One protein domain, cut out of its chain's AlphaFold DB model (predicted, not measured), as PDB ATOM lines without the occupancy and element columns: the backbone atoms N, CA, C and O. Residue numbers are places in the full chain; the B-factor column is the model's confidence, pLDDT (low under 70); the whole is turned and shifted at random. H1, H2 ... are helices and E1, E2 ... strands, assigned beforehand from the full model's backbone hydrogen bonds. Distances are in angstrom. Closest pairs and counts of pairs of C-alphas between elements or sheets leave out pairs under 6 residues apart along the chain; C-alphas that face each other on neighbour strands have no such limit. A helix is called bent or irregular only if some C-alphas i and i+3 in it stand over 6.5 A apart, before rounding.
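What this domain is: This is residues 3 to 181 of the 475 residues of an uncharacterized protein of Vibrio sp. 10N.286.49.C2 (UniProt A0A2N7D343). A twisted sheet of eight strands makes the core, with H4, H5 and H6 over one face and H1 and H2 over the other, while H3 packs on H1 and only grazes the sheet. The hairpins E6-E7 and E7-E8 extend the sheet at one side. The printed part has 179 residues, with six named helices and eight named strands in the order E1 H1 E2 H2 H3 E3 H4 E4 H5 E5 H6 E6 E7 E8. The mixed sheet has the order E3 E2 E4 E5 E1 E6 E7 E8; the class is mixed, helices and strands. The whole is compact, with a radius of gyration of the C-alphas of 15.4 A and spans of 46 by 41 by 31 A.

Where its parts are: Find C-alpha 3 at (174.607, 118.248, 178.135), where E1, residues 3 to 8, begins. Next come H1, 11 to 20, E2, 33 to 39, H2, 40 to 43, and H3, 51 to 64, 20.0 A long. Read on through E3, 67 to 71, H4, 77 to 86, E4, 95 to 100, H5, 106 to 119, 20.1 A long, and E5, 122 to 128. H6, 132 to 142, is only just irregular: C-alphas 138 and 141 are 6.9 A apart. E6, 147 to 156, spans 28.8 A; E7, 159 to 169, spans 27.6 A and bends by 66 degrees at residue 166. E8, 172 to 180, bends by 79 degrees at 176 and ends at C-alpha 180, (182.107, 139.090, 175.831).

How they stand to each other: Look first at the sheet: E4 and E5 are parallel, N 97 and O 124 being 2.9 A apart, within hydrogen-bond range. E6, E7 and E8 form a meander, each strand the antiparallel neighbour of the one before, with N 152 and O 163 at 2.8 A and N 162 and O 179 at 2.7 A. H4, H5 and H6 run along the strands at heights over the sheet of 9.6, 9.8 and 8.9 A. H4 touches H5 at a shallow tilt of 6 degrees, closest at C-alphas 77 and 108, 6.4 A. On the opposite face H1 stands up from the sheet and touches H3 at a steep tilt of 62 degrees, closest at C-alphas 19 and 60, 5.4 A. H1, H3, H4 and H5 have every O i to N i+4 pair within hydrogen-bond range, H6 has 4 of 7, and H2 is too short for one.

The domain as a whole: The C-alphas farthest apart, of Gln 49 and Asn 171, are 47.0 A apart. The printed part has no cut, and H1 to E2 is the long link. Mean pLDDT of the printed part is 80.0; 27 residues are under 70, among them 44 to 57.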
ATOM      1  N   GLN A   3     174.279 118.023 176.726       91.44
ATOM      2  CA  GLN A   3     174.607 118.248 178.135       91.44
ATOM      3  C   GLN A   3     175.396 119.547 178.242       91.44
ATOM      4  O   GLN A   3     176.388 119.727 177.538       91.44
ATOM      5  N   GLN A   4     174.954 120.474 179.080       91.19
ATOM      6  CA  GLN A   4     175.618 121.762 179.248       91.19
ATOM      7  C   GLN A   4     175.875 122.024 180.722       91.19
ATOM      8  O   GLN A   4     175.039 121.705 181.563       91.19
ATOM      9  N   VAL A   5     177.027 122.603 181.027       91.75
ATOM     10  CA  VAL A   5     177.388 123.050 182.370       91.75
ATOM     11  C   VAL A   5     177.857 124.488 182.284       91.75
ATOM     12  O   VAL A   5     178.742 124.807 181.486       91.75
ATOM     13  N   ILE A   6     177.268 125.343 183.111       89.81
ATOM     14  CA  ILE A   6     177.670 126.737 183.254       89.81
ATOM     15  C   ILE A   6     177.965 127.013 184.723       89.81
ATOM     16  O   ILE A   6     177.080 126.904 185.569       89.81
ATOM     17  N   GLY A   7     179.207 127.398 184.994       90.94
ATOM     18  CA  GLY A   7     179.567 128.114 186.209       90.94
ATOM     19  C   GLY A   7     179.142 129.559 186.116       90.94
ATOM     20  O   GLY A   7     179.196 130.153 185.038       90.94
ATOM     21  N   ILE A   8     178.711 130.107 187.236       89.00
ATOM     22  CA  ILE A   8     178.484 131.531 187.388       89.00
ATOM     23  C   ILE A   8     179.153 131.946 188.690       89.00
ATOM     24  O   ILE A   8     178.855 131.376 189.741       89.00
ATOM     25  N   ASP A   9     180.026 132.947 188.627       84.19
ATOM     26  CA  ASP A   9     180.812 133.374 189.786       84.19
ATOM     27  C   ASP A   9     179.940 133.930 190.921       84.19
ATOM     28  O   ASP A   9     180.284 133.792 192.094       84.19
ATOM     29  N   SER A  10     178.798 134.546 190.592       82.19
ATOM     30  CA  SER A  10     177.913 135.153 191.584       82.19
ATOM     31  C   SER A  10     176.429 135.133 191.198       82.19
ATOM     32  O   SER A  10     176.041 135.033 190.031       82.19
ATOM     33  N   TRP A  11     175.561 135.316 192.195       81.44
ATOM     34  CA  TRP A  11     174.127 135.535 191.969       81.44
ATOM     35  C   TRP A  11     173.819 136.828 191.194       81.44
ATOM     36  O   TRP A  11     172.798 136.903 190.509       81.44
ATOM     37  N   GLU A  12     174.685 137.845 191.267       76.88
ATOM     38  CA  GLU A  12     174.525 139.090 190.501       76.88
ATOM     39  C   GLU A  12     174.753 138.867 188.996       76.88
ATOM     40  O   GLU A  12     174.066 139.457 188.154       76.88
ATOM     41  N   ASP A  13     175.641 137.943 188.645       77.94
ATOM     42  CA  ASP A  13     175.894 137.567 187.255       77.94
ATOM     43  C   ASP A  13     174.752 136.734 186.683       77.94
ATOM     44  O   ASP A  13     174.294 136.983 185.566       77.94
ATOM     45  N   MET A  14     174.213 135.809 187.485       81.75
ATOM     46  CA  MET A  14     173.001 135.053 187.149       81.75
ATOM     47  C   MET A  14     171.823 135.997 186.885       81.75
ATOM     48  O   MET A  14     171.106 135.859 185.892       81.75
ATOM     49  N   HIS A  15     171.664 137.017 187.730       75.88
ATOM     50  CA  HIS A  15     170.648 138.052 187.558       75.88
ATOM     51  C   HIS A  15     170.822 138.834 186.258       75.88
ATOM     52  O   HIS A  15     169.867 139.008 185.495       75.88
ATOM     53  N   SER A  16     172.049 139.276 185.993       75.25
ATOM     54  CA  SER A  16     172.385 140.029 184.790       75.25
ATOM     55  C   SER A  16     172.118 139.219 183.524       75.25
ATOM     56  O   SER A  16     171.576 139.764 182.562       75.25
ATOM     57  N   LEU A  17     172.426 137.919 183.542       75.25
ATOM     58  CA  LEU A  17     172.103 136.979 182.470       75.25
ATOM     59  C   LEU A  17     170.600 136.858 182.245       75.25
ATOM     60  O   LEU A  17     170.152 136.941 181.100       75.25
ATOM     61  N   ALA A  18     169.832 136.699 183.324       74.94
ATOM     62  CA  ALA A  18     168.390 136.530 183.233       74.94
ATOM     63  C   ALA A  18     167.705 137.773 182.647       74.94
ATOM     64  O   ALA A  18     166.890 137.668 181.735       74.94
ATOM     65  N   ILE A  19     168.070 138.968 183.123       72.62
ATOM     66  CA  ILE A  19     167.446 140.220 182.673       72.62
ATOM     67  C   ILE A  19     167.868 140.604 181.259       72.62
ATOM     68  O   ILE A  19     167.032 141.038 180.468       72.62
ATOM     69  N   LYS A  20     169.165 140.517 180.947       69.81
ATOM     70  CA  LYS A  20     169.689 141.005 179.664       69.81
ATOM     71  C   LYS A  20     169.539 139.982 178.535       69.81
ATOM     72  O   LYS A  20     169.802 140.334 177.390       69.81
ATOM     73  N   GLN A  21     169.104 138.754 178.846       68.44
ATOM     74  CA  GLN A  21     168.875 137.664 177.889       68.44
ATOM     75  C   GLN A  21     170.053 137.469 176.926       68.44
ATOM     76  O   GLN A  21     169.888 137.394 175.706       68.44
ATOM     77  N   PHE A  22     171.269 137.419 177.471       70.19
ATOM     78  CA  PHE A  22     172.462 137.311 176.643       70.19
ATOM     79  C   PHE A  22     172.450 136.039 175.792       70.19
ATOM     80  O   PHE A  22     172.138 134.945 176.269       70.19
ATOM     81  N   GLN A  23     172.854 136.173 174.529       73.06
ATOM     82  CA  GLN A  23     173.214 135.014 173.724       73.06
ATOM     83  C   GLN A  23     174.623 134.583 174.109       73.06
ATOM     84  O   GLN A  23     175.599 135.264 173.810       73.06
ATOM     85  N   ILE A  24     174.723 133.439 174.780       78.00
ATOM     86  CA  ILE A  24     176.009 132.814 175.072       78.00
ATOM     87  C   ILE A  24     176.441 132.037 173.817       78.00
ATOM     88  O   ILE A  24     175.716 131.136 173.383       78.00
ATOM     89  N   PRO A  25     177.593 132.354 173.200       68.00
ATOM     90  CA  PRO A  25     178.054 131.639 172.016       68.00
ATOM     91  C   PRO A  25     178.248 130.145 172.289       68.00
ATOM     92  O   PRO A  25     178.747 129.764 173.347       68.00
ATOM     93  N   LEU A  26     177.882 129.299 171.317       73.00
ATOM     94  CA  LEU A  26     177.990 127.824 171.371       73.00
ATOM     95  C   LEU A  26     177.082 127.140 172.412       73.00
ATOM     96  O   LEU A  26     176.988 125.912 172.449       73.00
ATOM     97  N   PHE A  27     176.387 127.923 173.231       77.94
ATOM     98  CA  PHE A  27     175.408 127.455 174.194       77.94
ATOM     99  C   PHE A  27     174.017 127.355 173.554       77.94
ATOM    100  O   PHE A  27     173.661 128.111 172.649       77.94
ATOM    101  N   VAL A  28     173.208 126.410 174.033       77.56
ATOM    102  CA  VAL A  28     171.852 126.199 173.525       77.56
ATOM    103  C   VAL A  28     170.920 126.930 174.465       77.56
ATOM    104  O   VAL A  28     170.628 126.467 175.561       77.56
ATOM    105  N   ASN A  29     170.457 128.089 174.016       71.62
ATOM    106  CA  ASN A  29     169.582 128.948 174.797       71.62
ATOM    107  C   ASN A  29     168.128 128.436 174.736       71.62
ATOM    108  O   ASN A  29     167.271 129.017 174.070       71.62
ATOM    109  N   ARG A  30     167.881 127.264 175.337       75.94
ATOM    110  CA  ARG A  30     166.552 126.662 175.493       75.94
ATOM    111  C   ARG A  30     166.299 126.390 176.965       75.94
ATOM    112  O   ARG A  30     166.983 125.589 177.588       75.94
ATOM    113  N   PHE A  31     165.280 127.046 177.492       75.62
ATOM    114  CA  PHE A  31     164.944 127.036 178.904       75.62
ATOM    115  C   PHE A  31     163.481 126.627 179.042       75.62
ATOM    116  O   PHE A  31     162.580 127.452 179.030       75.62
ATOM    117  N   SER A  32     163.216 125.321 179.055       83.88
ATOM    118  CA  SER A  32     161.837 124.834 179.174       83.88
ATOM    119  C   SER A  32     161.454 124.685 180.640       83.88
ATOM    120  O   SER A  32     160.481 125.269 181.099       83.88
ATOM    121  N   LEU A  33     162.255 123.927 181.382       87.75
ATOM    122  CA  LEU A  33     161.925 123.487 182.728       87.75
ATOM    123  C   LEU A  33     163.057 123.842 183.690       87.75
ATOM    124  O   LEU A  33     164.171 123.385 183.468       87.75
ATOM    125  N   LEU A  34     162.783 124.595 184.756       88.62
ATOM    126  CA  LEU A  34     163.749 124.879 185.824       88.62
ATOM    127  C   LEU A  34     163.498 123.991 187.049       88.62
ATOM    128  O   LEU A  34     162.380 123.954 187.561       88.62
ATOM    129  N   LEU A  35     164.550 123.337 187.540       90.38
ATOM    130  CA  LEU A  35     164.587 122.528 188.759       90.38
ATOM    131  C   LEU A  35     165.687 123.060 189.688       90.38
ATOM    132  O   LEU A  35     166.784 123.373 189.227       90.38
ATOM    133  N   SER A  36     165.435 123.133 190.994       89.62
ATOM    134  CA  SER A  36     166.465 123.485 191.983       89.62
ATOM    135  C   SER A  36     166.167 122.860 193.343       89.62
ATOM    136  O   SER A  36     165.001 122.691 193.704       89.62
ATOM    137  N   ASN A  37     167.215 122.538 194.105       85.56
ATOM    138  CA  ASN A  37     167.097 122.134 195.509       85.56
ATOM    139  C   ASN A  37     166.864 123.335 196.442       85.56
ATOM    140  O   ASN A  37     166.506 123.154 197.604       85.56
ATOM    141  N   LEU A  38     167.083 124.552 195.942       84.62
ATOM    142  CA  LEU A  38     166.894 125.788 196.685       84.62
ATOM    143  C   LEU A  38     165.411 126.133 196.788       84.62
ATOM    144  O   LEU A  38     164.630 125.921 195.853       84.62
ATOM    145  N   ASN A  39     165.028 126.728 197.915       80.19
ATOM    146  CA  ASN A  39     163.699 127.303 198.027       80.19
ATOM    147  C   ASN A  39     163.581 128.615 197.230       80.19
ATOM    148  O   ASN A  39     164.561 129.243 196.810       80.19
ATOM    149  N   LYS A  40     162.336 129.055 197.040       73.31
ATOM    150  CA  LYS A  40     162.026 130.312 196.347       73.31
ATOM    151  C   LYS A  40     162.677 131.527 197.009       73.31
ATOM    152  O   LYS A  40     163.035 132.474 196.313       73.31
ATOM    153  N   GLU A  41     162.799 131.524 198.331       69.56
ATOM    154  CA  GLU A  41     163.395 132.635 199.061       69.56
ATOM    155  C   GLU A  41     164.906 132.710 198.885       69.56
ATOM    156  O   GLU A  41     165.375 133.833 198.881       69.56
ATOM    157  N   SER A  42     165.608 131.587 198.661       71.94
ATOM    158  CA  SER A  42     167.063 131.414 198.491       71.94
ATOM    159  C   SER A  42     167.580 131.750 197.093       71.94
ATOM    160  O   SER A  42     168.716 132.184 196.947       71.94
ATOM    161  N   ILE A  43     166.730 131.658 196.070       71.38
ATOM    162  CA  ILE A  43     167.066 132.086 194.695       71.38
ATOM    163  C   ILE A  43     166.990 133.618 194.540       71.38
ATOM    164  O   ILE A  43     167.561 134.203 193.622       71.38
ATOM    165  N   LEU A  44     166.264 134.289 195.434       63.25
ATOM    166  CA  LEU A  44     165.939 135.712 195.372       63.25
ATOM    167  C   LEU A  44     166.520 136.629 196.481       63.25
ATOM    168  O   LEU A  44     166.331 137.843 196.337       63.25
ATOM    169  N   PRO A  45     167.208 136.184 197.561       49.91
ATOM    170  CA  PRO A  45     167.454 137.022 198.724       49.91
ATOM    171  C   PRO A  45     168.799 137.746 198.665       49.91
ATOM    172  O   PRO A  45     168.942 138.784 199.305       49.91
ATOM    173  N   SER A  46     169.758 137.302 197.844       49.78
ATOM    174  CA  SER A  46     170.978 138.063 197.536       49.78
ATOM    175  C   SER A  46     170.664 139.408 196.854       49.78
ATOM    176  O   SER A  46     171.502 140.304 196.819       49.78
ATOM    177  N   LEU A  47     169.415 139.595 196.400       49.47
ATOM    178  CA  LEU A  47     168.875 140.817 195.799       49.47
ATOM    179  C   LEU A  47     167.966 141.625 196.745       49.47
ATOM    180  O   LEU A  47     167.499 142.697 196.359       49.47
ATOM    181  N   ASN A  48     167.728 141.169 197.985       47.75
ATOM    182  CA  ASN A  48     166.800 141.802 198.944       47.75
ATOM    183  C   ASN A  48     167.179 143.235 199.358       47.75
ATOM    184  O   ASN A  48     166.409 143.899 200.049       47.75
ATOM    185  N   GLN A  49     168.334 143.743 198.929       54.19
ATOM    186  CA  GLN A  49     168.714 145.138 199.142       54.19
ATOM    187  C   GLN A  49     168.046 146.104 198.142       54.19
ATOM    188  O   GLN A  49     168.081 147.312 198.363       54.19
ATOM    189  N   ASN A  50     167.415 145.611 197.062       60.19
ATOM    190  CA  ASN A  50     166.726 146.457 196.083       60.19
ATOM    191  C   ASN A  50     165.446 145.787 195.519       60.19
ATOM    192  O   ASN A  50     165.539 144.966 194.600       60.19
ATOM    193  N   PRO A  51     164.244 146.158 196.006       63.88
ATOM    194  CA  PRO A  51     162.984 145.508 195.631       63.88
ATOM    195  C   PRO A  51     162.660 145.597 194.129       63.88
ATOM    196  O   PRO A  51     162.058 144.671 193.577       63.88
ATOM    197  N   ASP A  52     163.122 146.646 193.439       63.22
ATOM    198  CA  ASP A  52     162.939 146.798 191.991       63.22
ATOM    199  C   ASP A  52     163.784 145.790 191.202       63.22
ATOM    200  O   ASP A  52     163.309 145.217 190.214       63.22
ATOM    201  N   LYS A  53     165.023 145.519 191.646       63.72
ATOM    202  CA  LYS A  53     165.876 144.493 191.026       63.72
ATOM    203  C   LYS A  53     165.248 143.109 191.183       63.72
ATOM    204  O   LYS A  53     165.194 142.391 190.189       63.72
ATOM    205  N   THR A  54     164.732 142.769 192.367       65.44
ATOM    206  CA  THR A  54     164.097 141.470 192.657       65.44
ATOM    207  C   THR A  54     162.839 141.235 191.821       65.44
ATOM    208  O   THR A  54     162.618 140.131 191.322       65.44
ATOM    209  N   SER A  55     162.001 142.261 191.638       67.00
ATOM    210  CA  SER A  55     160.797 142.141 190.806       67.00
ATOM    211  C   SER A  55     161.142 141.900 189.335       67.00
ATOM    212  O   SER A  55     160.495 141.084 188.677       67.00
ATOM    213  N   ARG A  56     162.182 142.570 188.818       69.06
ATOM    214  CA  ARG A  56     162.640 142.387 187.433       69.06
ATOM    215  C   ARG A  56     163.219 140.996 187.189       69.06
ATOM    216  O   ARG A  56     162.919 140.413 186.156       69.06
ATOM    217  N   THR A  57     163.972 140.431 188.134       68.62
ATOM    218  CA  THR A  57     164.483 139.048 188.029       68.62
ATOM    219  C   THR A  57     163.364 138.032 188.012       68.62
ATOM    220  O   THR A  57     163.396 137.106 187.216       68.62
ATOM    221  N   LYS A  58     162.373 138.197 188.900       71.75
ATOM    222  CA  LYS A  58     161.214 137.302 188.960       71.75
ATOM    223  C   LYS A  58     160.476 137.289 187.628       71.75
ATOM    224  O   LYS A  58     160.141 136.214 187.148       71.75
ATOM    225  N   SER A  59     160.259 138.467 187.037       75.06
ATOM    226  CA  SER A  59     159.688 138.572 185.692       75.06
ATOM    227  C   SER A  59     160.570 137.860 184.674       75.06
ATOM    228  O   SER A  59     160.093 136.962 184.003       75.06
ATOM    229  N   ALA A  60     161.867 138.176 184.641       74.94
ATOM    230  CA  ALA A  60     162.795 137.599 183.678       74.94
ATOM    231  C   ALA A  60     162.867 136.065 183.756       74.94
ATOM    232  O   ALA A  60     162.835 135.406 182.726       74.94
ATOM    233  N   LEU A  61     162.902 135.477 184.955       75.81
ATOM    234  CA  LEU A  61     162.885 134.020 185.124       75.81
ATOM    235  C   LEU A  61     161.561 133.405 184.654       75.81
ATOM    236  O   LEU A  61     161.581 132.386 183.973       75.81
ATOM    237  N   ASN A  62     160.425 134.031 184.965       77.81
ATOM    238  CA  ASN A  62     159.127 133.574 184.462       77.81
ATOM    239  C   ASN A  62     158.998 133.732 182.936       77.81
ATOM    240  O   ASN A  62     158.290 132.955 182.307       77.81
ATOM    241  N   ASP A  63     159.678 134.716 182.346       76.94
ATOM    242  CA  ASP A  63     159.726 134.914 180.896       76.94
ATOM    243  C   ASP A  63     160.673 133.904 180.220       76.94
ATOM    244  O   ASP A  63     160.463 133.519 179.070       76.94
ATOM    245  N   MET A  64     161.721 133.465 180.927       74.56
ATOM    246  CA  MET A  64     162.713 132.514 180.424       74.56
ATOM    247  C   MET A  64     162.242 131.062 180.463       74.56
ATOM    248  O   MET A  64     162.624 130.307 179.575       74.56
ATOM    249  N   PHE A  65     161.465 130.659 181.472       81.31
ATOM    250  CA  PHE A  65     161.080 129.264 181.703       81.31
ATOM    251  C   PHE A  65     159.574 129.062 181.559       81.31
ATOM    252  O   PHE A  65     158.790 129.790 182.162       81.31
ATOM    253  N   SER A  66     159.158 128.026 180.821       79.94
ATOM    254  CA  SER A  66     157.733 127.675 180.740       79.94
ATOM    255  C   SER A  66     157.220 127.067 182.042       79.94
ATOM    256  O   SER A  66     156.073 127.292 182.413       79.94
ATOM    257  N   ASP A  67     158.076 126.310 182.729       82.94
ATOM    258  CA  ASP A  67     157.751 125.606 183.963       82.94
ATOM    259  C   ASP A  67     158.895 125.752 184.979       82.94
ATOM    260  O   ASP A  67     160.070 125.596 184.643       82.94
ATOM    261  N   ILE A  68     158.556 126.020 186.243       84.69
ATOM    262  CA  ILE A  68     159.519 126.204 187.335       84.69
ATOM    263  C   ILE A  68     159.084 125.348 188.532       84.69
ATOM    264  O   ILE A  68     158.007 125.569 189.088       84.69
ATOM    265  N   TYR A  69     159.931 124.408 188.954       83.19
ATOM    266  CA  TYR A  69     159.721 123.583 190.145       83.19
ATOM    267  C   TYR A  69     160.757 123.945 191.200       83.19
ATOM    268  O   TYR A  69     161.943 123.640 191.070       83.19
ATOM    269  N   LEU A  70     160.275 124.600 192.251       82.06
ATOM    270  CA  LEU A  70     161.052 124.972 193.423       82.06
ATOM    271  C   LEU A  70     160.403 124.350 194.647       82.06
ATOM    272  O   LEU A  70     159.173 124.295 194.747       82.06
ATOM    273  N   SER A  71     161.230 123.920 195.590       74.44
ATOM    274  CA  SER A  71     160.731 123.462 196.877       74.44
ATOM    275  C   SER A  71     160.279 124.641 197.749       74.44
ATOM    276  O   SER A  71     160.720 125.782 197.573       74.44
ATOM    277  N   HIS A  72     159.376 124.360 198.692       72.38
ATOM    278  CA  HIS A  72     158.970 125.325 199.717       72.38
ATOM    279  C   HIS A  72     160.128 125.617 200.679       72.38
ATOM    280  O   HIS A  72     160.379 126.778 200.983       72.38
ATOM    281  N   ASP A  73     160.862 124.573 201.066       79.62
ATOM    282  CA  ASP A  73     162.058 124.628 201.909       79.62
ATOM    283  C   ASP A  73     163.273 124.098 201.138       79.62
ATOM    284  O   ASP A  73     163.116 123.294 200.218       79.62
ATOM    285  N   THR A  74     164.488 124.533 201.483       81.56
ATOM    286  CA  THR A  74     165.699 124.003 200.839       81.56
ATOM    287  C   THR A  74     165.780 122.502 201.097       81.56
ATOM    288  O   THR A  74     165.758 122.062 202.247       81.56
ATOM    289  N   LEU A  75     165.836 121.717 200.022       83.06
ATOM    290  CA  LEU A  75     165.839 120.264 200.110       83.06
ATOM    291  C   LEU A  75     167.233 119.753 200.452       83.06
ATOM    292  O   LEU A  75     168.234 120.192 199.878       83.06
ATOM    293  N   VAL A  76     167.274 118.752 201.330       87.56
ATOM    294  CA  VAL A  76     168.468 117.928 201.517       87.56
ATOM    295  C   VAL A  76     168.697 117.117 200.243       87.56
ATOM    296  O   VAL A  76     167.749 116.691 199.579       87.56
ATOM    297  N   THR A  77     169.963 116.865 199.909       89.19
ATOM    298  CA  THR A  77     170.381 116.170 198.684       89.19
ATOM    299  C   THR A  77     169.592 114.888 198.403       89.19
ATOM    300  O   THR A  77     169.168 114.671 197.272       89.19
ATOM    301  N   SER A  78     169.329 114.052 199.414       89.12
ATOM    302  CA  SER A  78     168.555 112.812 199.245       89.12
ATOM    303  C   SER A  78     167.138 113.049 198.728       89.12
ATOM    304  O   SER A  78     166.687 112.338 197.830       89.12
ATOM    305  N   ASP A  79     166.452 114.051 199.273       90.25
ATOM    306  CA  ASP A  79     165.067 114.360 198.922       90.25
ATOM    307  C   ASP A  79     165.008 114.963 197.522       90.25
ATOM    308  O   ASP A  79     164.172 114.572 196.707       90.25
ATOM    309  N   PHE A  80     165.975 115.827 197.195       92.56
ATOM    310  CA  PHE A  80     166.073 116.406 195.864       92.56
ATOM    311  C   PHE A  80     166.281 115.345 194.776       92.56
ATOM    312  O   PHE A  80     165.638 115.408 193.734       92.56
ATOM    313  N   LEU A  81     167.118 114.328 195.009       91.06
ATOM    314  CA  LEU A  81     167.314 113.236 194.043       91.06
ATOM    315  C   LEU A  81     166.049 112.402 193.839       91.06
ATOM    316  O   LEU A  81     165.739 112.009 192.712       91.06
ATOM    317  N   ILE A  82     165.315 112.133 194.923       88.81
ATOM    318  CA  ILE A  82     164.029 111.437 194.850       88.81
ATOM    319  C   ILE A  82     163.068 112.252 193.985       88.81
ATOM    320  O   ILE A  82     162.417 111.687 193.104       88.81
ATOM    321  N   ASP A  83     163.012 113.563 194.179       88.62
ATOM    322  CA  ASP A  83     162.137 114.423 193.393       88.62
ATOM    323  C   ASP A  83     162.583 114.529 191.933       88.62
ATOM    324  O   ASP A  83     161.740 114.373 191.051       88.62
ATOM    325  N   LEU A  84     163.886 114.652 191.649       90.25
ATOM    326  CA  LEU A  84     164.427 114.594 190.283       90.25
ATOM    327  C   LEU A  84     163.972 113.328 189.546       90.25
ATOM    328  O   LEU A  84     163.551 113.408 188.393       90.25
ATOM    329  N   SER A  85     163.992 112.173 190.220       89.31
ATOM    330  CA  SER A  85     163.574 110.892 189.630       89.31
ATOM    331  C   SER A  85     162.075 110.811 189.297       89.31
ATOM    332  O   SER A  85     161.662 109.965 188.503       89.31
ATOM    333  N   ARG A  86     161.253 111.688 189.887       87.94
ATOM    334  CA  ARG A  86     159.802 111.763 189.658       87.94
ATOM    335  C   ARG A  86     159.424 112.740 188.550       87.94
ATOM    336  O   ARG A  86     158.286 112.699 188.081       87.94
ATOM    337  N   VAL A  87     160.340 113.616 188.136       88.06
ATOM    338  CA  VAL A  87     160.068 114.613 187.099       88.06
ATOM    339  C   VAL A  87     159.906 113.919 185.746       88.06
ATOM    340  O   VAL A  87     160.849 113.366 185.184       88.06
ATOM    341  N   THR A  88     158.701 113.984 185.185       83.62
ATOM    342  CA  THR A  88     158.423 113.499 183.829       83.62
ATOM    343  C   THR A  88     158.674 114.605 182.811       83.62
ATOM    344  O   THR A  88     157.976 115.619 182.819       83.62
ATOM    345  N   VAL A  89     159.636 114.402 181.911       84.81
ATOM    346  CA  VAL A  89     160.053 115.396 180.910       84.81
ATOM    347  C   VAL A  89     159.733 114.894 179.504       84.81
ATOM    348  O   VAL A  89     159.959 113.726 179.185       84.81
ATOM    349  N   ARG A  90     159.202 115.769 178.644       82.19
ATOM    350  CA  ARG A  90     158.992 115.454 177.224       82.19
ATOM    351  C   ARG A  90     160.326 115.445 176.470       82.19
ATOM    352  O   ARG A  90     161.236 116.193 176.798       82.19
ATOM    353  N   ASN A  91     160.431 114.656 175.402       74.12
ATOM    354  CA  ASN A  91     161.679 114.522 174.628       74.12
ATOM    355  C   ASN A  91     162.192 115.836 173.996       74.12
ATOM    356  O   ASN A  91     163.359 115.914 173.605       74.12
ATOM    357  N   ASP A  92     161.326 116.839 173.851       79.69
ATOM    358  CA  ASP A  92     161.616 118.163 173.300       79.69
ATOM    359  C   ASP A  92     161.900 119.235 174.365       79.69
ATOM    360  O   ASP A  92     162.321 120.335 174.010       79.69
ATOM    361  N   GLN A  93     161.686 118.932 175.649       86.12
ATOM    362  CA  GLN A  93     161.925 119.871 176.741       86.12
ATOM    363  C   GLN A  93     163.399 119.884 177.144       86.12
ATOM    364  O   GLN A  93     164.013 118.841 177.373       86.12
ATOM    365  N   HIS A  94     163.945 121.093 177.278       89.19
ATOM    366  CA  HIS A  94     165.284 121.319 177.805       89.19
ATOM    367  C   HIS A  94     165.194 121.615 179.302       89.19
ATOM    368  O   HIS A  94     164.561 122.590 179.718       89.19
ATOM    369  N   VAL A  95     165.810 120.751 180.104       92.25
ATOM    370  CA  VAL A  95     165.805 120.832 181.568       92.25
ATOM    371  C   VAL A  95     166.970 121.686 182.035       92.25
ATOM    372  O   VAL A  95     168.095 121.516 181.579       92.25
ATOM    373  N   VAL A  96     166.719 122.583 182.975       92.25
ATOM    374  CA  VAL A  96     167.743 123.349 183.670       92.25
ATOM    375  C   VAL A  96     167.734 122.963 185.133       92.25
ATOM    376  O   VAL A  96     166.708 123.079 185.793       92.25
ATOM    377  N   VAL A  97     168.881 122.523 185.638       93.06
ATOM    378  CA  VAL A  97     169.094 122.265 187.063       93.06
ATOM    379  C   VAL A  97     169.968 123.383 187.614       93.06
ATOM    380  O   VAL A  97     171.106 123.541 187.180       93.06
ATOM    381  N   LEU A  98     169.428 124.175 188.537       91.31
ATOM    382  CA  LEU A  98     170.117 125.285 189.188       91.31
ATOM    383  C   LEU A  98     170.581 124.871 190.583       91.31
ATOM    384  O   LEU A  98     169.763 124.460 191.409       91.31
ATOM    385  N   LEU A  99     171.877 125.021 190.842       90.94
ATOM    386  CA  LEU A  99     172.546 124.650 192.086       90.94
ATOM    387  C   LEU A  99     173.376 125.831 192.604       90.94
ATOM    388  O   LEU A  99     173.876 126.632 191.815       90.94
ATOM    389  N   ASP A 100     173.551 125.911 193.920       88.69
ATOM    390  CA  ASP A 100     174.457 126.865 194.568       88.69
ATOM    391  C   ASP A 100     175.583 126.096 195.264       88.69
ATOM    392  O   ASP A 100     175.328 125.230 196.105       88.69
ATOM    393  N   GLN A 101     176.829 126.403 194.905       86.62
ATOM    394  CA  GLN A 101     178.004 125.764 195.490       86.62
ATOM    395  C   GLN A 101     178.206 126.104 196.974       86.62
ATOM    396  O   GLN A 101     178.841 125.331 197.686       86.62
ATOM    397  N   ASN A 102     177.655 127.210 197.475       86.06
ATOM    398  CA  ASN A 102     177.758 127.560 198.893       86.06
ATOM    399  C   ASN A 102     176.826 126.724 199.787       86.06
ATOM    400  O   ASN A 102     177.101 126.569 200.975       86.06
ATOM    401  N   GLU A 103     175.743 126.182 199.225       85.38
ATOM    402  CA  GLU A 103     174.721 125.413 199.953       85.38
ATOM    403  C   GLU A 103     174.964 123.896 199.896       85.38
ATOM    404  O   GLU A 103     174.322 123.131 200.614       85.38
ATOM    405  N   LEU A 104     175.873 123.442 199.031       87.00
ATOM    406  CA  LEU A 104     176.103 122.029 198.749       87.00
ATOM    407  C   LEU A 104     177.581 121.676 198.881       87.00
ATOM    408  O   LEU A 104     178.462 122.376 198.387       87.00
ATOM    409  N   THR A 105     177.874 120.527 199.486       87.88
ATOM    410  CA  THR A 105     179.238 119.992 199.452       87.88
ATOM    411  C   THR A 105     179.603 119.521 198.041       87.88
ATOM    412  O   THR A 105     178.742 119.141 197.245       87.88
ATOM    413  N   SER A 106     180.901 119.446 197.726       84.00
ATOM    414  CA  SER A 106     181.365 118.974 196.409       84.00
ATOM    415  C   SER A 106     180.842 117.576 196.050       84.00
ATOM    416  O   SER A 106     180.531 117.311 194.894       84.00
ATOM    417  N   LYS A 107     180.689 116.691 197.048       86.88
ATOM    418  CA  LYS A 107     180.140 115.340 196.854       86.88
ATOM    419  C   LYS A 107     178.650 115.352 196.526       86.88
ATOM    420  O   LYS A 107     178.189 114.522 195.751       86.88
ATOM    421  N   GLU A 108     177.894 116.260 197.132       89.69
ATOM    422  CA  GLU A 108     176.464 116.400 196.856       89.69
ATOM    423  C   GLU A 108     176.231 116.972 195.462       89.69
ATOM    424  O   GLU A 108     175.425 116.424 194.715       89.69
ATOM    425  N   LEU A 109     176.993 118.002 195.078       88.19
ATOM    426  CA  LEU A 109     176.991 118.538 193.716       88.19
ATOM    427  C   LEU A 109     177.309 117.453 192.685       88.19
ATOM    428  O   LEU A 109     176.558 117.291 191.728       88.19
ATOM    429  N   GLU A 110     178.386 116.690 192.889       88.06
ATOM    430  CA  GLU A 110     178.759 115.572 192.014       88.06
ATOM    431  C   GLU A 110     177.587 114.597 191.845       88.06
ATOM    432  O   GLU A 110     177.157 114.312 190.729       88.06
ATOM    433  N   LEU A 111     177.005 114.156 192.959       89.81
ATOM    434  CA  LEU A 111     175.945 113.158 192.959       89.81
ATOM    435  C   LEU A 111     174.666 113.675 192.279       89.81
ATOM    436  O   LEU A 111     174.080 112.961 191.460       89.81
ATOM    437  N   ILE A 112     174.266 114.923 192.540       91.31
ATOM    438  CA  ILE A 112     173.125 115.569 191.877       91.31
ATOM    439  C   ILE A 112     173.357 115.676 190.370       91.31
ATOM    440  O   ILE A 112     172.456 115.365 189.586       91.31
ATOM    441  N   ILE A 113     174.550 116.091 189.945       89.50
ATOM    442  CA  ILE A 113     174.865 116.324 188.532       89.50
ATOM    443  C   ILE A 113     174.902 115.008 187.766       89.50
ATOM    444  O   ILE A 113     174.236 114.880 186.737       89.50
ATOM    445  N   THR A 114     175.615 114.007 188.282       89.44
ATOM    446  CA  THR A 114     175.684 112.680 187.663       89.44
ATOM    447  C   THR A 114     174.297 112.053 187.567       89.44
ATOM    448  O   THR A 114     173.940 111.503 186.522       89.44
ATOM    449  N   HIS A 115     173.480 112.174 188.618       91.25
ATOM    450  CA  HIS A 115     172.111 111.675 188.584       91.25
ATOM    451  C   HIS A 115     171.270 112.420 187.540       91.25
ATOM    452  O   HIS A 115     170.621 111.786 186.709       91.25
ATOM    453  N   SER A 116     171.360 113.750 187.490       91.50
ATOM    454  CA  SER A 116     170.630 114.574 186.520       91.50
ATOM    455  C   SER A 116     171.005 114.239 185.072       91.50
ATOM    456  O   SER A 116     170.128 114.081 184.224       91.50
ATOM    457  N   PHE A 117     172.295 114.043 184.785       90.62
ATOM    458  CA  PHE A 117     172.775 113.615 183.465       90.62
ATOM    459  C   PHE A 117     172.316 112.213 183.065       90.62
ATOM    460  O   PHE A 117     172.210 111.939 181.870       90.62
ATOM    461  N   SER A 118     172.030 111.340 184.034       88.94
ATOM    462  CA  SER A 118     171.462 110.014 183.764       88.94
ATOM    463  C   SER A 118     169.960 110.053 183.460       88.94
ATOM    464  O   SER A 118     169.463 109.185 182.743       88.94
ATOM    465  N   LEU A 119     169.246 111.061 183.974       88.25
ATOM    466  CA  LEU A 119     167.794 111.193 183.832       88.25
ATOM    467  C   LEU A 119     167.383 111.988 182.587       88.25
ATOM    468  O   LEU A 119     166.377 111.660 181.957       88.25
ATOM    469  N   PHE A 120     168.141 113.025 182.212       89.44
ATOM    470  CA  PHE A 120     167.705 114.000 181.207       89.44
ATOM    471  C   PHE A 120     168.609 114.040 179.963       89.44
ATOM    472  O   PHE A 120     169.832 114.135 180.045       89.44
ATOM    473  N   ILE A 121     167.984 114.015 178.779       83.62
ATOM    474  CA  ILE A 121     168.668 113.968 177.468       83.62
ATOM    475  C   ILE A 121     169.092 115.366 176.976       83.62
ATOM    476  O   ILE A 121     170.088 115.495 176.255       83.62
ATOM    477  N   GLN A 122     168.306 116.398 177.293       89.12
ATOM    478  CA  GLN A 122     168.576 117.805 176.982       89.12
ATOM    479  C   GLN A 122     168.625 118.563 178.301       89.12
ATOM    480  O   GLN A 122     167.581 118.837 178.891       89.12
ATOM    481  N   ILE A 123     169.833 118.822 178.792       92.00
ATOM    482  CA  ILE A 123     170.026 119.359 180.132       92.00
ATOM    483  C   ILE A 123     171.109 120.428 180.169       92.00
ATOM    484  O   ILE A 123     172.184 120.258 179.594       92.00
ATOM    485  N   THR A 124     170.830 121.500 180.907       92.19
ATOM    486  CA  THR A 124     171.819 122.464 181.384       92.19
ATOM    487  C   THR A 124     171.878 122.416 182.904       92.19
ATOM    488  O   THR A 124     170.869 122.600 183.572       92.19
ATOM    489  N   VAL A 125     173.061 122.217 183.464       92.69
ATOM    490  CA  VAL A 125     173.319 122.445 184.885       92.69
ATOM    491  C   VAL A 125     173.942 123.829 185.030       92.69
ATOM    492  O   VAL A 125     174.967 124.116 184.412       92.69
ATOM    493  N   ILE A 126     173.322 124.682 185.835       91.19
ATOM    494  CA  ILE A 126     173.851 125.993 186.212       91.19
ATOM    495  C   ILE A 126     174.305 125.903 187.665       91.19
ATOM    496  O   ILE A 126     173.510 125.546 188.533       91.19
ATOM    497  N   ILE A 127     175.568 126.229 187.922       90.94
ATOM    498  CA  ILE A 127     176.157 126.229 189.263       90.94
ATOM    499  C   ILE A 127     176.571 127.657 189.593       90.94
ATOM    500  O   ILE A 127     177.464 128.212 188.956       90.94
ATOM    501  N   VAL A 128     175.904 128.254 190.574       89.25
ATOM    502  CA  VAL A 128     176.217 129.597 191.070       89.25
ATOM    503  C   VAL A 128     177.274 129.504 192.171       89.25
ATOM    504  O   VAL A 128     177.326 128.512 192.899       89.25
ATOM    505  N   ASN A 129     178.104 130.542 192.288       86.00
ATOM    506  CA  ASN A 129     179.267 130.605 193.175       86.00
ATOM    507  C   ASN A 129     180.317 129.531 192.846       86.00
ATOM    508  O   ASN A 129     180.995 129.018 193.737       86.00
ATOM    509  N   SER A 130     180.433 129.184 191.560       82.88
ATOM    510  CA  SER A 130     181.366 128.168 191.074       82.88
ATOM    511  C   SER A 130     182.576 128.782 190.400       82.88
ATOM    512  O   SER A 130     182.437 129.670 189.571       82.88
ATOM    513  N   ASP A 131     183.753 128.221 190.678       71.88
ATOM    514  CA  ASP A 131     184.979 128.565 189.963       71.88
ATOM    515  C   ASP A 131     185.247 127.628 188.764       71.88
ATOM    516  O   ASP A 131     184.697 126.528 188.639       71.88
ATOM    517  N   ASP A 132     186.119 128.080 187.860       68.44
ATOM    518  CA  ASP A 132     186.552 127.352 186.656       68.44
ATOM    519  C   ASP A 132     187.270 126.027 186.991       68.44
ATOM    520  O   ASP A 132     187.136 125.018 186.291       68.44
ATOM    521  N   SER A 133     188.014 126.000 188.099       69.81
ATOM    522  CA  SER A 133     188.797 124.833 188.506       69.81
ATOM    523  C   SER A 133     187.905 123.663 188.930       69.81
ATOM    524  O   SER A 133     188.185 122.511 188.584       69.81
ATOM    525  N   TYR A 134     186.797 123.963 189.605       70.94
ATOM    526  CA  TYR A 134     185.800 123.011 190.065       70.94
ATOM    527  C   TYR A 134     185.125 122.319 188.879       70.94
ATOM    528  O   TYR A 134     185.128 121.090 188.767       70.94
ATOM    529  N   ILE A 135     184.633 123.117 187.930       71.50
ATOM    530  CA  ILE A 135     183.914 122.628 186.751       71.50
ATOM    531  C   ILE A 135     184.802 121.726 185.901       71.50
ATOM    532  O   ILE A 135     184.384 120.647 185.472       71.50
ATOM    533  N   ARG A 136     186.051 122.137 185.677       69.06
ATOM    534  CA  ARG A 136     186.977 121.401 184.817       69.06
ATOM    535  C   ARG A 136     187.407 120.063 185.413       69.06
ATOM    536  O   ARG A 136     187.484 119.077 184.683       69.06
ATOM    537  N   ASN A 137     187.699 120.029 186.711       69.38
ATOM    538  CA  ASN A 137     188.299 118.858 187.348       69.38
ATOM    539  C   ASN A 137     187.264 117.820 187.786       69.38
ATOM    540  O   ASN A 137     187.580 116.632 187.816       69.38
ATOM    541  N   ILE A 138     186.047 118.254 188.116       68.31
ATOM    542  CA  ILE A 138     185.029 117.369 188.687       68.31
ATOM    543  C   ILE A 138     183.990 116.981 187.642       68.31
ATOM    544  O   ILE A 138     183.579 115.833 187.613       68.31
ATOM    545  N   LEU A 139     183.582 117.882 186.743       70.06
ATOM    546  CA  LEU A 139     182.394 117.642 185.910       70.06
ATOM    547  C   LEU A 139     182.711 116.995 184.562       70.06
ATOM    548  O   LEU A 139     181.894 116.241 184.034       70.06
ATOM    549  N   PHE A 140     183.907 117.243 184.025       72.06
ATOM    550  CA  PHE A 140     184.333 116.710 182.729       72.06
ATOM    551  C   PHE A 140     184.199 115.174 182.599       72.06
ATOM    552  O   PHE A 140     183.706 114.728 181.562       72.06
ATOM    553  N   PRO A 141     184.549 114.346 183.611       79.25
ATOM    554  CA  PRO A 141     184.430 112.886 183.518       79.25
ATOM    555  C   PRO A 141     182.993 112.357 183.390       79.25
ATOM    556  O   PRO A 141     182.804 111.231 182.933       79.25
ATOM    557  N   PHE A 142     181.985 113.135 183.795       77.38
ATOM    558  CA  PHE A 142     180.588 112.683 183.853       77.38
ATOM    559  C   PHE A 142     179.783 113.001 182.592       77.38
ATOM    560  O   PHE A 142     178.647 112.543 182.449       77.38
ATOM    561  N   ILE A 143     180.355 113.771 181.667       82.38
ATOM    562  CA  ILE A 143     179.697 114.148 180.421       82.38
ATOM    563  C   ILE A 143     179.856 113.011 179.414       82.38
ATOM    564  O   ILE A 143     180.949 112.706 178.942       82.38
ATOM    565  N   SER A 144     178.734 112.393 179.061       81.06
ATOM    566  CA  SER A 144     178.666 111.265 178.126       81.06
ATOM    567  C   SER A 144     178.048 111.642 176.778       81.06
ATOM    568  O   SER A 144     178.099 110.863 175.824       81.06
ATOM    569  N   SER A 145     177.472 112.842 176.675       82.25
ATOM    570  CA  SER A 145     176.785 113.303 175.472       82.25
ATOM    571  C   SER A 145     177.752 113.573 174.304       82.25
ATOM    572  O   SER A 145     178.801 114.190 174.497       82.25
ATOM    573  N   PRO A 146     177.390 113.221 173.052       82.00
ATOM    574  CA  PRO A 146     178.172 113.575 171.861       82.00
ATOM    575  C   PRO A 146     178.143 115.079 171.552       82.00
ATOM    576  O   PRO A 146     178.921 115.561 170.728       82.00
ATOM    577  N   THR A 147     177.215 115.820 172.163       85.31
ATOM    578  CA  THR A 147     177.162 117.280 172.108       85.31
ATOM    579  C   THR A 147     177.161 117.834 173.520       85.31
ATOM    580  O   THR A 147     176.248 117.534 174.296       85.31
ATOM    581  N   TYR A 148     178.174 118.625 173.855       90.38
ATOM    582  CA  TYR A 148     178.266 119.242 175.166       90.38
ATOM    583  C   TYR A 148     178.912 120.620 175.137       90.38
ATOM    584  O   TYR A 148     179.686 120.947 174.238       90.38
ATOM    585  N   TYR A 149     178.591 121.416 176.149       89.38
ATOM    586  CA  TYR A 149     179.193 122.718 176.404       89.38
ATOM    587  C   TYR A 149     179.550 122.825 177.886       89.38
ATOM    588  O   TYR A 149     178.725 122.526 178.743       89.38
ATOM    589  N   ILE A 150     180.759 123.276 178.183       89.94
ATOM    590  CA  ILE A 150     181.240 123.567 179.528       89.94
ATOM    591  C   ILE A 150     181.824 124.970 179.496       89.94
ATOM    592  O   ILE A 150     182.753 125.240 178.725       89.94
ATOM    593  N   GLY A 151     181.318 125.850 180.347       88.19
ATOM    594  CA  GLY A 151     181.855 127.194 180.480       88.19
ATOM    595  C   GLY A 151     181.668 127.780 181.869       88.19
ATOM    596  O   GLY A 151     180.953 127.226 182.697       88.19
ATOM    597  N   ASN A 152     182.325 128.908 182.099       88.19
ATOM    598  CA  ASN A 152     182.101 129.776 183.246       88.19
ATOM    599  C   ASN A 152     181.670 131.161 182.752       88.19
ATOM    600  O   ASN A 152     182.109 131.599 181.686       88.19
ATOM    601  N   ILE A 153     180.819 131.840 183.507       86.81
ATOM    602  CA  ILE A 153     180.461 133.231 183.296       86.81
ATOM    603  C   ILE A 153     181.016 134.049 184.452       86.81
ATOM    604  O   ILE A 153     180.675 133.824 185.611       86.81
ATOM    605  N   THR A 154     181.846 135.017 184.089       79.25
ATOM    606  CA  THR A 154     182.590 135.862 185.017       79.25
ATOM    607  C   THR A 154     182.327 137.323 184.711       79.25
ATOM    608  O   THR A 154     182.321 137.741 183.546       79.25
ATOM    609  N   HIS A 155     182.166 138.108 185.768       75.06
ATOM    610  CA  HIS A 155     182.186 139.560 185.697       75.06
ATOM    611  C   HIS A 155     183.613 140.073 185.836       75.06
ATOM    612  O   HIS A 155     184.313 139.748 186.796       75.06
ATOM    613  N   LEU A 156     184.042 140.929 184.916       69.25
ATOM    614  CA  LEU A 156     185.287 141.665 185.061       69.25
ATOM    615  C   LEU A 156     185.010 143.142 184.790       69.25
ATOM    616  O   LEU A 156     184.707 143.533 183.667       69.25
ATOM    617  N   GLN A 157     185.138 143.961 185.836       75.75
ATOM    618  CA  GLN A 157     184.828 145.398 185.819       75.75
ATOM    619  C   GLN A 157     183.354 145.683 185.507       75.75
ATOM    620  O   GLN A 157     182.545 145.448 186.392       75.75
ATOM    621  N   ASP A 158     183.026 146.163 184.302       71.25
ATOM    622  CA  ASP A 158     181.657 146.429 183.812       71.25
ATOM    623  C   ASP A 158     181.217 145.422 182.729       71.25
ATOM    624  O   ASP A 158     180.116 145.511 182.168       71.25
ATOM    625  N   ASP A 159     182.099 144.471 182.409       73.25
ATOM    626  CA  ASP A 159     181.934 143.526 181.322       73.25
ATOM    627  C   ASP A 159     181.645 142.110 181.817       73.25
ATOM    628  O   ASP A 159     182.260 141.603 182.755       73.25
ATOM    629  N   ILE A 160     180.702 141.454 181.140       78.44
ATOM    630  CA  ILE A 160     180.324 140.069 181.417       78.44
ATOM    631  C   ILE A 160     180.968 139.200 180.354       78.44
ATOM    632  O   ILE A 160     180.762 139.425 179.159       78.44
ATOM    633  N   TYR A 161     181.709 138.186 180.784       79.94
ATOM    634  CA  TYR A 161     182.404 137.263 179.906       79.94
ATOM    635  C   TYR A 161     181.920 135.837 180.117       79.94
ATOM    636  O   TYR A 161     181.699 135.410 181.241       79.94
ATOM    637  N   SER A 162     181.826 135.069 179.038       84.00
ATOM    638  CA  SER A 162     181.686 133.621 179.061       84.00
ATOM    639  C   SER A 162     183.007 132.984 178.640       84.00
ATOM    640  O   SER A 162     183.419 133.084 177.485       84.00
ATOM    641  N   LYS A 163     183.686 132.317 179.569       83.25
ATOM    642  CA  LYS A 163     184.824 131.447 179.284       83.25
ATOM    643  C   LYS A 163     184.315 130.051 178.943       83.25
ATOM    644  O   LYS A 163     183.918 129.298 179.819       83.25
ATOM    645  N   MET A 164     184.369 129.667 177.678       84.31
ATOM    646  CA  MET A 164     184.163 128.291 177.243       84.31
ATOM    647  C   MET A 164     185.406 127.457 177.571       84.31
ATOM    648  O   MET A 164     186.474 127.646 176.991       84.31
ATOM    649  N   ILE A 165     185.245 126.504 178.479       84.94
ATOM    650  CA  ILE A 165     186.275 125.555 178.910       84.94
ATOM    651  C   ILE A 165     186.384 124.433 177.880       84.94
ATOM    652  O   ILE A 165     187.481 124.101 177.428       84.94
ATOM    653  N   SER A 166     185.241 123.880 177.467       85.00
ATOM    654  CA  SER A 166     185.173 122.814 176.473       85.00
ATOM    655  C   SER A 166     183.830 122.809 175.747       85.00
ATOM    656  O   SER A 166     182.785 123.018 176.353       85.00
ATOM    657  N   TYR A 167     183.847 122.552 174.449       85.75
ATOM    658  CA  TYR A 167     182.665 122.411 173.616       85.75
ATOM    659  C   TYR A 167     182.884 121.290 172.615       85.75
ATOM    660  O   TYR A 167     183.946 121.208 171.993       85.75
ATOM    661  N   ARG A 168     181.856 120.469 172.415       83.62
ATOM    662  CA  ARG A 168     181.823 119.444 171.379       83.62
ATOM    663  C   ARG A 168     180.467 119.443 170.698       83.62
ATOM    664  O   ARG A 168     179.445 119.372 171.371       83.62
ATOM    665  N   ALA A 169     180.461 119.450 169.370       81.25
ATOM    666  CA  ALA A 169     179.268 119.211 168.565       81.25
ATOM    667  C   ALA A 169     179.656 118.465 167.288       81.25
ATOM    668  O   ALA A 169     180.274 119.024 166.378       81.25
ATOM    669  N   GLY A 170     179.332 117.171 167.235       76.88
ATOM    670  CA  GLY A 170     179.784 116.297 166.153       76.88
ATOM    671  C   GLY A 170     181.315 116.221 166.105       76.88
ATOM    672  O   GLY A 170     181.943 115.769 167.064       76.88
ATOM    673  N   ASN A 171     181.902 116.689 164.999       62.69
ATOM    674  CA  ASN A 171     183.353 116.688 164.767       62.69
ATOM    675  C   ASN A 171     184.055 117.978 165.230       62.69
ATOM    676  O   ASN A 171     185.278 118.064 165.161       62.69
ATOM    677  N   ILE A 172     183.306 118.984 165.687       62.03
ATOM    678  CA  ILE A 172     183.868 120.249 166.166       62.03
ATOM    679  C   ILE A 172     184.190 120.093 167.649       62.03
ATOM    680  O   ILE A 172     183.316 119.711 168.428       62.03
ATOM    681  N   SER A 173     185.434 120.388 168.032       74.31
ATOM    682  CA  SER A 173     185.868 120.472 169.429       74.31
ATOM    683  C   SER A 173     186.605 121.787 169.657       74.31
ATOM    684  O   SER A 173     187.533 122.113 168.921       74.31
ATOM    685  N   LEU A 174     186.176 122.553 170.656       71.69
ATOM    686  CA  LEU A 174     186.768 123.836 171.030       71.69
ATOM    687  C   LEU A 174     187.044 123.830 172.535       71.69
ATOM    688  O   LEU A 174     186.286 123.253 173.308       71.69
ATOM    689  N   GLY A 175     188.134 124.465 172.963       77.56
ATOM    690  CA  GLY A 175     188.504 124.580 174.375       77.56
ATOM    691  C   GLY A 175     189.091 125.952 174.686       77.56
ATOM    692  O   GLY A 175     189.691 126.573 173.810       77.56
ATOM    693  N   ASN A 176     188.916 126.411 175.925       72.94
ATOM    694  CA  ASN A 176     189.525 127.629 176.474       72.94
ATOM    695  C   ASN A 176     189.354 128.895 175.602       72.94
ATOM    696  O   ASN A 176     190.334 129.542 175.231       72.94
ATOM    697  N   LYS A 177     188.113 129.265 175.272       69.19
ATOM    698  CA  LYS A 177     187.772 130.522 174.573       69.19
ATOM    699  C   LYS A 177     187.026 131.460 175.512       69.19
ATOM    700  O   LYS A 177     186.326 130.987 176.393       69.19
ATOM    701  N   VAL A 178     187.155 132.770 175.328       72.75
ATOM    702  CA  VAL A 178     186.442 133.779 176.126       72.75
ATOM    703  C   VAL A 178     185.596 134.634 175.188       72.75
ATOM    704  O   VAL A 178     186.089 135.096 174.162       72.75
ATOM    705  N   PHE A 179     184.328 134.826 175.534       73.94
ATOM    706  CA  PHE A 179     183.344 135.605 174.790       73.94
ATOM    707  C   PHE A 179     182.837 136.747 175.661       73.94
ATOM    708  O   PHE A 179     182.517 136.519 176.820       73.94
ATOM    709  N   LYS A 180     182.719 137.957 175.125       77.69
ATOM    710  CA  LYS A 180     182.107 139.090 175.831       77.69
ATOM    711  C   LYS A 180     180.596 139.100 175.560       77.69
ATOM    712  O   LYS A 180     180.194 139.076 174.404       77.69
ATOM    713  N   LEU A 181     179.766 139.091 176.604       74.50
ATOM    714  CA  LEU A 181     178.307 138.909 176.513       74.50
ATOM    715  C   LEU A 181     177.515 140.224 176.478       74.50
ATOM    716  O   LEU A 181     176.406 140.253 175.958       74.50
TER     717      LEU A 181